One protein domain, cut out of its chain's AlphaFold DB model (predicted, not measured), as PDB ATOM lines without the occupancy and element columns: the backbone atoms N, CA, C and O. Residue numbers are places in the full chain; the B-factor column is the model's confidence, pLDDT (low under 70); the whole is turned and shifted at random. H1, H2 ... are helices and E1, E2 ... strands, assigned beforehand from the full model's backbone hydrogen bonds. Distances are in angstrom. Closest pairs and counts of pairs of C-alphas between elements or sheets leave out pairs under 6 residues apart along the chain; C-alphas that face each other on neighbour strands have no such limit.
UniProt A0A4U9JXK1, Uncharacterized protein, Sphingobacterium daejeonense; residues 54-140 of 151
ATOM      1  N   PHE A  54     221.904 276.617 253.065       88.31
ATOM      2  CA  PHE A  54     223.002 276.874 253.996       88.31
ATOM      3  C   PHE A  54     223.556 275.590 254.630       88.31
ATOM      4  O   PHE A  54     224.769 275.468 254.804       88.31
ATOM      5  N   ASP A  55     222.694 274.610 254.907       85.44
ATOM      6  CA  ASP A  55     223.114 273.310 255.437       85.44
ATOM      7  C   ASP A  55     223.967 272.553 254.411       85.44
ATOM      8  O   ASP A  55     225.038 272.046 254.747       85.44
ATOM      9  N   ALA A  56     223.550 272.551 253.138       88.00
ATOM     10  CA  ALA A  56     224.323 271.964 252.044       88.00
ATOM     11  C   ALA A  56     225.678 272.664 251.860       88.00
ATOM     12  O   ALA A  56     226.709 272.008 251.705       88.00
ATOM     13  N   TYR A  57     225.692 274.000 251.918       91.19
ATOM     14  CA  TYR A  57     226.924 274.784 251.856       91.19
ATOM     15  C   TYR A  57     227.886 274.435 252.999       91.19
ATOM     16  O   TYR A  57     229.070 274.200 252.755       91.19
ATOM     17  N   THR A  58     227.383 274.382 254.234       91.06
ATOM     18  CA  THR A  58     228.191 274.084 255.425       91.06
ATOM     19  C   THR A  58     228.766 272.676 255.345       91.06
ATOM     20  O   THR A  58     229.964 272.497 255.528       91.06
ATOM     21  N   PHE A  59     227.960 271.700 254.926       91.12
ATOM     22  CA  PHE A  59     228.415 270.330 254.716       91.12
ATOM     23  C   PHE A  59     229.573 270.227 253.710       91.12
ATOM     24  O   PHE A  59     230.585 269.582 253.982       91.12
ATOM     25  N   VAL A  60     229.469 270.889 252.552       92.62
ATOM     26  CA  VAL A  60     230.560 270.895 251.559       92.62
ATOM     27  C   VAL A  60     231.786 271.640 252.093       92.62
ATOM     28  O   VAL A  60     232.917 271.205 251.865       92.62
ATOM     29  N   ALA A  61     231.587 272.739 252.823       94.50
ATOM     30  CA  ALA A  61     232.674 273.474 253.459       94.50
ATOM     31  C   ALA A  61     233.428 272.617 254.485       94.50
ATOM     32  O   ALA A  61     234.654 272.704 254.552       94.50
ATOM     33  N   ASP A  62     232.730 271.788 255.258       93.38
ATOM     34  CA  ASP A  62     233.338 270.877 256.231       93.38
ATOM     35  C   ASP A  62     234.153 269.782 255.531       93.38
ATOM     36  O   ASP A  62     235.291 269.510 255.921       93.38
ATOM     37  N   ILE A  63     233.645 269.228 254.423       93.19
ATOM     38  CA  ILE A  63     234.395 268.281 253.580       93.19
ATOM     39  C   ILE A  63     235.685 268.924 253.052       93.19
ATOM     40  O   ILE A  63     236.756 268.327 253.149       93.19
ATOM     41  N   ILE A  64     235.607 270.147 252.523       95.81
ATOM     42  CA  ILE A  64     236.771 270.880 251.997       95.81
ATOM     43  C   ILE A  64     237.797 271.167 253.097       95.81
ATOM     44  O   ILE A  64     238.997 271.018 252.865       95.81
ATOM     45  N   GLN A  65     237.345 271.546 254.292       95.75
ATOM     46  CA  GLN A  65     238.219 271.786 255.443       95.75
ATOM     47  C   GLN A  65     238.887 270.501 255.949       95.75
ATOM     48  O   GLN A  65     240.005 270.557 256.457       95.75
ATOM     49  N   SER A  66     238.236 269.346 255.789       94.44
ATOM     50  CA  SER A  66     238.784 268.051 256.213       94.44
ATOM     51  C   SER A  66     239.924 267.530 255.327       94.44
ATOM     52  O   SER A  66     240.684 266.664 255.765       94.44
ATOM     53  N   ALA A  67     240.073 268.058 254.106       95.81
ATOM     54  CA  ALA A  67     241.090 267.630 253.148       95.81
ATOM     55  C   ALA A  67     242.517 267.848 253.679       95.81
ATOM     56  O   ALA A  67     242.834 268.909 254.217       95.81
ATOM     57  N   GLN A  68     243.398 266.868 253.482       96.00
ATOM     58  CA  GLN A  68     244.775 266.894 253.993       96.00
ATOM     59  C   GLN A  68     245.831 267.093 252.899       96.00
ATOM     60  O   GLN A  68     246.936 267.561 253.176       96.00
ATOM     61  N   ARG A  69     245.529 266.734 251.649       96.19
ATOM     62  CA  ARG A  69     246.499 266.661 250.544       96.19
ATOM     63  C   ARG A  69     246.016 267.356 249.280       96.19
ATOM     64  O   ARG A  69     246.754 268.149 248.687       96.19
ATOM     65  N   SER A  70     244.810 267.038 248.823       96.88
ATOM     66  CA  SER A  70     244.334 267.501 247.520       96.88
ATOM     67  C   SER A  70     242.821 267.551 247.418       96.88
ATOM     68  O   SER A  70     242.129 266.656 247.892       96.88
ATOM     69  N   ILE A  71     242.334 268.536 246.677       97.88
ATOM     70  CA  ILE A  71     240.943 268.675 246.272       97.88
ATOM     71  C   ILE A  71     240.903 268.752 244.750       97.88
ATOM     72  O   ILE A  71     241.569 269.594 244.143       97.88
ATOM     73  N   ILE A  72     240.109 267.884 244.135       97.00
ATOM     74  CA  ILE A  72     239.795 267.950 242.709       97.00
ATOM     75  C   ILE A  72     238.299 268.209 242.577       97.00
ATOM     76  O   ILE A  72     237.485 267.398 243.015       97.00
ATOM     77  N   LEU A  73     237.949 269.335 241.967       96.44
ATOM     78  CA  LEU A  73     236.579 269.683 241.622       96.44
ATOM     79  C   LEU A  73     236.383 269.489 240.122       96.44
ATOM     80  O   LEU A  73     237.117 270.056 239.321       96.44
ATOM     81  N   ILE A  74     235.378 268.713 239.742       94.94
ATOM     82  CA  ILE A  74     234.901 268.599 238.368       94.94
ATOM     83  C   ILE A  74     233.523 269.255 238.340       94.94
ATOM     84  O   ILE A  74     232.576 268.696 238.894       94.94
ATOM     85  N   ASP A  75     233.417 270.444 237.749       92.81
ATOM     86  CA  ASP A  75     232.166 271.204 237.669       92.81
ATOM     87  C   ASP A  75     232.171 272.156 236.459       92.81
ATOM     88  O   ASP A  75     233.176 272.789 236.128       92.81
ATOM     89  N   ASN A  76     231.028 272.274 235.788       92.00
ATOM     90  CA  ASN A  76     230.825 273.173 234.652       92.00
ATOM     91  C   ASN A  76     230.228 274.534 235.050       92.00
ATOM     92  O   ASN A  76     230.081 275.393 234.183       92.00
ATOM     93  N   TYR A  77     229.902 274.736 236.328       90.56
ATOM     94  CA  TYR A  77     229.285 275.949 236.867       90.56
ATOM     95  C   TYR A  77     230.169 276.575 237.951       90.56
ATOM     96  O   TYR A  77     229.776 276.695 239.107       90.56
ATOM     97  N   VAL A  78     231.400 276.931 237.580       93.56
ATOM     98  CA  VAL A  78     232.390 277.501 238.504       93.56
ATOM     99  C   VAL A  78     232.382 279.023 238.409       93.56
ATOM    100  O   VAL A  78     232.630 279.579 237.338       93.56
ATOM    101  N   ASP A  79     232.156 279.675 239.545       93.38
ATOM    102  CA  ASP A  79     232.235 281.122 239.742       93.38
ATOM    103  C   ASP A  79     233.117 281.475 240.960       93.38
ATOM    104  O   ASP A  79     233.792 280.619 241.544       93.38
ATOM    105  N   ASP A  80     233.147 282.749 241.341       93.62
ATOM    106  CA  ASP A  80     233.913 283.268 242.475       93.62
ATOM    107  C   ASP A  80     233.468 282.688 243.830       93.62
ATOM    108  O   ASP A  80     234.290 282.533 244.745       93.62
ATOM    109  N   THR A  81     232.199 282.296 243.963       94.69
ATOM    110  CA  THR A  81     231.685 281.650 245.179       94.69
ATOM    111  C   THR A  81     232.333 280.282 245.388       94.69
ATOM    112  O   THR A  81     232.716 279.938 246.512       94.69
ATOM    113  N   VAL A  82     232.569 279.540 244.302       96.06
ATOM    114  CA  VAL A  82     233.291 278.262 244.322       96.06
ATOM    115  C   VAL A  82     234.759 278.466 244.698       96.06
ATOM    116  O   VAL A  82     235.289 277.713 245.517       96.06
ATOM    117  N   LEU A  83     235.416 279.501 244.164       97.12
ATOM    118  CA  LEU A  83     236.801 279.836 244.536       97.12
ATOM    119  C   LEU A  83     236.912 280.178 246.026       97.12
ATOM    120  O   LEU A  83     237.806 279.692 246.721       97.12
ATOM    121  N   THR A  84     235.960 280.962 246.533       96.25
ATOM    122  CA  THR A  84     235.864 281.326 247.953       96.25
ATOM    123  C   THR A  84     235.693 280.087 248.827       96.25
ATOM    124  O   THR A  84     236.373 279.938 249.843       96.25
ATOM    125  N   LEU A  85     234.824 279.162 248.417       96.62
ATOM    126  CA  LEU A  85     234.583 277.913 249.131       96.62
ATOM    127  C   LEU A  85     235.831 277.014 249.154       96.62
ATOM    128  O   LEU A  85     236.225 276.552 250.225       96.62
ATOM    129  N   LEU A  86     236.508 276.833 248.015       97.31
ATOM    130  CA  LEU A  86     237.782 276.101 247.929       97.31
ATOM    131  C   LEU A  86     238.907 276.767 248.730       97.31
ATOM    132  O   LEU A  86     239.872 276.100 249.107       97.31
ATOM    133  N   GLY A  87     238.795 278.063 249.014       96.31
ATOM    134  CA  GLY A  87     239.716 278.787 249.882       96.31
ATOM    135  C   GLY A  87     239.662 278.402 251.350       96.31
ATOM    136  O   GLY A  87     240.617 278.679 252.066       96.31
ATOM    137  N   LYS A  88     238.608 277.711 251.794       96.50
ATOM    138  CA  LYS A  88     238.518 277.194 253.167       96.50
ATOM    139  C   LYS A  88     239.440 276.002 253.440       96.50
ATOM    140  O   LYS A  88     239.572 275.596 254.590       96.50
ATOM    141  N   ARG A  89     240.053 275.416 252.406       97.00
ATOM    142  CA  ARG A  89     240.994 274.298 252.562       97.00
ATOM    143  C   ARG A  89     242.242 274.716 253.348       97.00
ATOM    144  O   ARG A  89     242.615 275.888 253.368       97.00
ATOM    145  N   GLY A  90     242.947 273.741 253.919       96.00
ATOM    146  CA  GLY A  90     244.254 273.985 254.534       96.00
ATOM    147  C   GLY A  90     245.273 274.553 253.536       96.00
ATOM    148  O   GLY A  90     245.286 274.175 252.368       96.00
ATOM    149  N   GLN A  91     246.169 275.436 253.985       94.06
ATOM    150  CA  GLN A  91     247.115 276.143 253.097       94.06
ATOM    151  C   GLN A  91     248.044 275.208 252.299       94.06
ATOM    152  O   GLN A  91     248.464 275.553 251.199       94.06
ATOM    153  N   SER A  92     248.352 274.024 252.837       94.81
ATOM    154  CA  SER A  92     249.174 272.994 252.185       94.81
ATOM    155  C   SER A  92     248.392 272.085 251.229       94.81
ATOM    156  O   SER A  92     248.992 271.249 250.556       94.81
ATOM    157  N   VAL A  93     247.064 272.208 251.181       97.56
ATOM    158  CA  VAL A  93     246.186 271.363 250.370       97.56
ATOM    159  C   VAL A  93     246.129 271.921 248.952       97.56
ATOM    160  O   VAL A  93     245.775 273.082 248.728       97.56
ATOM    161  N   SER A  94     246.449 271.088 247.966       97.75
ATOM    162  CA  SER A  94     246.339 271.481 246.557       97.75
ATOM    163  C   SER A  94     244.876 271.516 246.105       97.75
ATOM    164  O   SER A  94     244.067 270.708 246.554       97.75
ATOM    165  N   ALA A  95     244.521 272.439 245.209       98.12
ATOM    166  CA  ALA A  95     243.182 272.516 244.626       98.12
ATOM    167  C   ALA A  95     243.264 272.609 243.104       98.12
ATOM    168  O   ALA A  95     243.997 273.441 242.564       98.12
ATOM    169  N   THR A  96     242.505 271.754 242.425       98.00
ATOM    170  CA  THR A  96     242.426 271.712 240.963       98.00
ATOM    171  C   THR A  96     240.972 271.654 240.518       98.00
ATOM    172  O   THR A  96     240.204 270.830 241.008       98.00
ATOM    173  N   ILE A  97     240.604 272.514 239.576       97.44
ATOM    174  CA  ILE A  97     239.279 272.583 238.968       97.44
ATOM    175  C   ILE A  97     239.361 272.067 237.532       97.44
ATOM    176  O   ILE A  97     240.182 272.531 236.742       97.44
ATOM    177  N   TYR A  98     238.470 271.153 237.177       95.75
ATOM    178  CA  TYR A  98     238.209 270.730 235.810       95.75
ATOM    179  C   TYR A  98     236.838 271.241 235.390       95.75
ATOM    180  O   TYR A  98     235.826 270.884 235.989       95.75
ATOM    181  N   THR A  99     236.808 272.069 234.351       94.56
ATOM    182  CA  THR A  99     235.572 272.658 233.834       94.56
ATOM    183  C   THR A  99     235.552 272.631 232.313       94.56
ATOM    184  O   THR A  99     236.600 272.706 231.672       94.56
ATOM    185  N   LYS A 100     234.375 272.518 231.695       92.38
ATOM    186  CA  LYS A 100     234.249 272.461 230.231       92.38
ATOM    187  C   LYS A 100     234.797 273.705 229.535       92.38
ATOM    188  O   LYS A 100     235.397 273.579 228.470       92.38
ATOM    189  N   ASN A 101     234.562 274.886 230.100       90.75
ATOM    190  CA  ASN A 101     234.982 276.149 229.511       90.75
ATOM    191  C   ASN A 101     235.574 277.064 230.581       90.75
ATOM    192  O   ASN A 101     234.946 277.306 231.607       90.75
ATOM    193  N   ILE A 102     236.757 277.606 230.312       93.88
ATOM    194  CA  ILE A 102     237.385 278.614 231.162       93.88
ATOM    195  C   ILE A 102     237.029 279.965 230.555       93.88
ATOM    196  O   ILE A 102     237.626 280.393 229.569       93.88
ATOM    197  N   SER A 103     236.002 280.610 231.104       93.62
ATOM    198  CA  SER A 103     235.598 281.939 230.652       93.62
ATOM    199  C   SER A 103     236.658 282.985 231.019       93.62
ATOM    200  O   SER A 103     237.387 282.832 231.999       93.62
ATOM    201  N   ASN A 104     236.702 284.095 230.274       95.50
ATOM    202  CA  ASN A 104     237.578 285.227 230.606       95.50
ATOM    203  C   ASN A 104     237.313 285.762 232.025       95.50
ATOM    204  O   ASN A 104     238.243 286.190 232.703       95.50
ATOM    205  N   GLN A 105     236.050 285.715 232.471       95.44
ATOM    206  CA  GLN A 105     235.657 286.109 233.823       95.44
ATOM    207  C   GLN A 105     236.288 285.184 234.869       95.44
ATOM    208  O   GLN A 105     237.019 285.658 235.732       95.44
ATOM    209  N   LEU A 106     236.113 283.864 234.723       95.00
ATOM    210  CA  LEU A 106     236.708 282.880 235.631       95.00
ATOM    211  C   LEU A 106     238.238 282.986 235.656       95.00
ATOM    212  O   LEU A 106     238.857 282.855 236.710       95.00
ATOM    213  N   GLN A 107     238.861 283.251 234.507       95.94
ATOM    214  CA  GLN A 107     240.303 283.451 234.423       95.94
ATOM    215  C   GLN A 107     240.761 284.684 235.215       95.94
ATOM    216  O   GLN A 107     241.758 284.605 235.934       95.94
ATOM    217  N   LEU A 108     240.039 285.803 235.114       97.06
ATOM    218  CA  LEU A 108     240.336 287.021 235.870       97.06
ATOM    219  C   LEU A 108     240.142 286.809 237.377       97.06
ATOM    220  O   LEU A 108     240.983 287.235 238.172       97.06
ATOM    221  N   ASP A 109     239.065 286.132 237.766       97.06
ATOM    222  CA  ASP A 109     238.767 285.841 239.168       97.06
ATOM    223  C   ASP A 109     239.828 284.917 239.776       97.06
ATOM    224  O   ASP A 109     240.340 285.200 240.857       97.06
ATOM    225  N   LEU A 110     240.265 283.888 239.040       97.06
ATOM    226  CA  LEU A 110     241.381 283.026 239.438       97.06
ATOM    227  C   LEU A 110     242.699 283.789 239.566       97.06
ATOM    228  O   LEU A 110     243.436 283.564 240.523       97.06
ATOM    229  N   GLN A 111     243.011 284.697 238.638       97.31
ATOM    230  CA  GLN A 111     244.220 285.524 238.725       97.31
ATOM    231  C   GLN A 111     244.215 286.396 239.983       97.31
ATOM    232  O   GLN A 111     245.213 286.448 240.703       97.31
ATOM    233  N   ARG A 112     243.086 287.053 240.273       97.56
ATOM    234  CA  ARG A 112     242.927 287.876 241.480       97.56
ATOM    235  C   ARG A 112     243.024 287.027 242.739       97.56
ATOM    236  O   ARG A 112     243.801 287.361 243.630       97.56
ATOM    237  N   TYR A 113     242.304 285.912 242.787       97.50
ATOM    238  CA  TYR A 113     242.327 284.991 243.915       97.50
ATOM    239  C   TYR A 113     243.747 284.459 244.182       97.50
ATOM    240  O   TYR A 113     244.266 284.617 245.285       97.50
ATOM    241  N   ASN A 114     244.423 283.922 243.160       97.31
ATOM    242  CA  ASN A 114     245.769 283.346 243.281       97.31
ATOM    243  C   ASN A 114     246.850 284.389 243.619       97.31
ATOM    244  O   ASN A 114     247.949 284.014 244.016       97.31
ATOM    245  N   SER A 115     246.564 285.690 243.473       97.19
ATOM    246  CA  SER A 115     247.480 286.758 243.897       97.19
ATOM    247  C   SER A 115     247.488 287.001 245.412       97.19
ATOM    248  O   SER A 115     248.428 287.604 245.925       97.19
ATOM    249  N   GLN A 116     246.454 286.540 246.126       95.56
ATOM    250  CA  GLN A 116     246.257 286.787 247.561       95.56
ATOM    251  C   GLN A 116     246.151 285.497 248.384       95.56
ATOM    252  O   GLN A 116     246.492 285.494 249.565       95.56
ATOM    253  N   TYR A 117     245.688 284.407 247.774       96.00
ATOM    254  CA  TYR A 117     245.358 283.154 248.446       96.00
ATOM    255  C   TYR A 117     246.105 281.963 247.830       96.00
ATOM    256  O   TYR A 117     246.613 282.064 246.710       96.00
ATOM    257  N   PRO A 118     246.172 280.810 248.531       95.50
ATOM    258  CA  PRO A 118     246.799 279.604 248.004       95.50
ATOM    259  C   PRO A 118     246.239 279.233 246.631       95.50
ATOM    260  O   PRO A 118     245.026 279.099 246.461       95.50
ATOM    261  N   ALA A 119     247.128 279.034 245.661       97.06
ATOM    262  CA  ALA A 119     246.738 278.929 244.263       97.06
ATOM    263  C   ALA A 119     245.760 277.772 243.990       97.06
ATOM    264  O   ALA A 119     245.918 276.660 244.503       97.06
ATOM    265  N   ILE A 120     244.763 278.046 243.152       98.12
ATOM    266  CA  ILE A 120     243.852 277.069 242.561       98.12
ATOM    267  C   ILE A 120     244.230 276.914 241.087       98.12
ATOM    268  O   ILE A 120     244.306 277.898 240.346       98.12
ATOM    269  N   ASN A 121     244.462 275.672 240.666       97.44
ATOM    270  CA  ASN A 121     244.715 275.336 239.267       97.44
ATOM    271  C   ASN A 121     243.394 275.096 238.537       97.44
ATOM    272  O   ASN A 121     242.460 274.544 239.114       97.44
ATOM    273  N   VAL A 122     243.326 275.455 237.256       96.69
ATOM    274  CA  VAL A 122     242.158 275.185 236.410       96.69
ATOM    275  C   VAL A 122     242.581 274.531 235.101       96.69
ATOM    276  O   VAL A 122     243.566 274.930 234.479       96.69
ATOM    277  N   HIS A 123     241.821 273.530 234.669       95.50
ATOM    278  CA  HIS A 123     242.023 272.827 233.412       95.50
ATOM    279  C   HIS A 123     240.706 272.679 232.656       95.50
ATOM    280  O   HIS A 123     239.654 272.404 233.237       95.50
ATOM    281  N   ALA A 124     240.779 272.829 231.335       92.56
ATOM    282  CA  ALA A 124     239.644 272.562 230.470       92.56
ATOM    283  C   ALA A 124     239.412 271.046 230.367       92.56
ATOM    284  O   ALA A 124     240.332 270.288 230.058       92.56
ATOM    285  N   PHE A 125     238.180 270.603 230.602       89.94
ATOM    286  CA  PHE A 125     237.776 269.204 230.486       89.94
ATOM    287  C   PHE A 125     236.368 269.099 229.897       89.94
ATOM    288  O   PHE A 125     235.363 269.279 230.578       89.94
ATOM    289  N   ALA A 126     236.289 268.813 228.597       79.12
ATOM    290  CA  ALA A 126     235.047 268.926 227.833       79.12
ATOM    291  C   ALA A 126     234.028 267.793 228.062       79.12
ATOM    292  O   ALA A 126     232.876 267.925 227.648       79.12
ATOM    293  N   HIS A 127     234.441 266.687 228.689       79.62
ATOM    294  CA  HIS A 127     233.655 265.450 228.772       79.62
ATOM    295  C   HIS A 127     232.952 265.232 230.120       79.62
ATOM    296  O   HIS A 127     232.296 264.207 230.301       79.62
ATOM    297  N   ALA A 128     233.068 266.164 231.070       74.38
ATOM    298  CA  ALA A 128     232.330 266.080 232.325       74.38
ATOM    299  C   ALA A 128     230.897 266.592 232.157       74.38
ATOM    300  O   ALA A 128     230.677 267.713 231.698       74.38
ATOM    301  N   HIS A 129     229.934 265.777 232.583       76.69
ATOM    302  CA  HIS A 129     228.530 266.167 232.742       76.69
ATOM    303  C   HIS A 129     228.100 266.153 234.212       76.69
ATOM    304  O   HIS A 129     227.314 267.000 234.627       76.69
ATOM    305  N   ASP A 130     228.655 265.224 234.988       84.81
ATOM    306  CA  ASP A 130     228.400 265.091 236.417       84.81
ATOM    307  C   ASP A 130     229.351 265.983 237.233       84.81
ATOM    308  O   ASP A 130     230.487 266.243 236.822       84.81
ATOM    309  N   ARG A 131     228.884 266.424 238.408       90.25
ATOM    310  CA  ARG A 131     229.673 267.211 239.362       90.25
ATOM    311  C   ARG A 131     230.336 266.294 240.378       90.25
ATOM    312  O   ARG A 131     229.646 265.529 241.053       90.25
ATOM    313  N   PHE A 132     231.651 266.397 240.519       91.75
ATOM    314  CA  PHE A 132     232.411 265.597 241.478       91.75
ATOM    315  C   PHE A 132     233.336 266.466 242.315       91.75
ATOM    316  O   PHE A 132     234.055 267.306 241.786       91.75
ATOM    317  N   LEU A 133     233.363 266.190 243.615       93.88
ATOM    318  CA  LEU A 133     234.373 266.685 244.536       93.88
ATOM    319  C   LEU A 133     235.154 265.479 245.054       93.88
ATOM    320  O   LEU A 133     234.583 264.602 245.703       93.88
ATOM    321  N   ILE A 134     236.440 265.418 244.733       94.12
ATOM    322  CA  ILE A 134     237.333 264.324 245.112       94.12
ATOM    323  C   ILE A 134     238.341 264.862 246.120       94.12
ATOM    324  O   ILE A 134     239.066 265.815 245.831       94.12
ATOM    325  N   ILE A 135     238.401 264.224 247.287       94.56
ATOM    326  CA  ILE A 135     239.291 264.595 248.388       94.56
ATOM    327  C   ILE A 135     240.392 263.542 248.536       94.56
ATOM    328  O   ILE A 135     240.119 262.340 248.514       94.56
ATOM    329  N   ASP A 136     241.637 264.007 248.638       93.31
ATOM    330  CA  ASP A 136     242.858 263.244 248.942       93.31
ATOM    331  C   ASP A 136     243.119 262.010 248.062       93.31
ATOM    332  O   ASP A 136     243.860 261.101 248.436       93.31
ATOM    333  N   GLY A 137     242.527 261.978 246.864       82.81
ATOM    334  CA  GLY A 137     242.608 260.841 245.943       82.81
ATOM    335  C   GLY A 137     241.835 259.599 246.406       82.81
ATOM    336  O   GLY A 137     241.897 258.572 245.736       82.81
ATOM    337  N   THR A 138     241.101 259.678 247.519       62.88
ATOM    338  CA  THR A 138     240.403 258.542 248.145       62.88
ATOM    339  C   THR A 138     238.878 258.666 248.156       62.88
ATOM    340  O   THR A 138     238.205 257.755 248.623       62.88
ATOM    341  N   GLY A 139     238.298 259.743 247.619       47.75
ATOM    342  CA  GLY A 139     236.848 259.960 247.646       47.75
ATOM    343  C   GLY A 139     236.222 260.147 246.270       47.75
ATOM    344  O   GLY A 139     236.050 261.274 245.828       47.75
ATOM    345  N   THR A 140     235.804 259.069 245.608       43.16
ATOM    346  CA  THR A 140     234.653 259.151 244.697       43.16
ATOM    347  C   THR A 140     233.393 259.114 245.554       43.16
ATOM    348  O   THR A 140     233.167 258.103 246.216       43.16
TER     349      THR A 140
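This is residues 54 to 140 of the 151 residues of an uncharacterized protein of Sphingobacterium daejeonense (UniProt A0A4U9JXK1). The domain is a twisted wall of four strands, with three helices, H1, H2 and H3, in a row over one side of it and the other side bare. H2 stands in the middle of the row, H3 by the edge strand E3, and H1 slants in at the end of the row near E4, nearing the sheet with residues 60 to 66. The printed part has 87 residues, with three named helices and four named strands in the order H1 E1 H2 E2 H3 E3 E4; the sheet runs E3 E2 E1 E4 and is mixed. The class is mixed, helices and strands. The whole is compact, with a radius of gyration of the C-alphas of 12.2 A, and rounded, with spans of 31 by 31 by 26 A.

Find C-alpha 54 at (223.002, 276.874, 253.996); from there H1 runs 18.2 A to residue 66. Next comes E1, residues 70 to 74, 13.2 A long, then H2, residues 80 to 86. E2, residues 94 to 99, begins with C-alpha 94 at (246.339, 271.481, 246.557) and is 16.7 A long. H3, residues 104 to 114, covers 15.2 A, and E3, residues 120 to 124, 13.6 A. E4, residues 132 to 135, ends with C-alpha 135 at (239.291, 264.595, 248.388).

Begin with the sheet, where E2 is parallel to E1 at 9 degrees; look for N 73 and O 96, 2.9 A apart. On the other side of E2, E3 is parallel to it at 27 degrees, with N 123 and O 97 at 2.8 A. E4 is antiparallel to E1 at 176 degrees, with N 74 and O 132 at 2.8 A. E1, H2, E2 and E2, H3, E3 are strand-helix-strand units, two parallel neighbour strands with a helix between, each with a right-handed crossover. Each helix is on the sheet but only grazes it: H1 with residues 60 to 66, H2 with 82 to 86, H3 with 106 to 114. H1 touches H2 with residues 61 to 64 alone, at a steep tilt of 48 degrees, the same way; the closest C-alphas, of Ala 61 and Leu 85, are 6.5 A apart. H2 touches H3 at a steep tilt of 41 degrees, the same way, with the C-alphas of Asp 80 and Asp 109 closest at 6.4 A. H1 and H3 are apart. In H1, H2 and H3 every O i to N i+4 pair is within hydrogen-bond range.

The two C-alphas farthest apart, of Asn 104 and Thr 138, are 32.1 A apart. The printed part has no cut and no long link. The mean pLDDT of the printed part is 92.3; look at residues 138 to 140 for the values under 70.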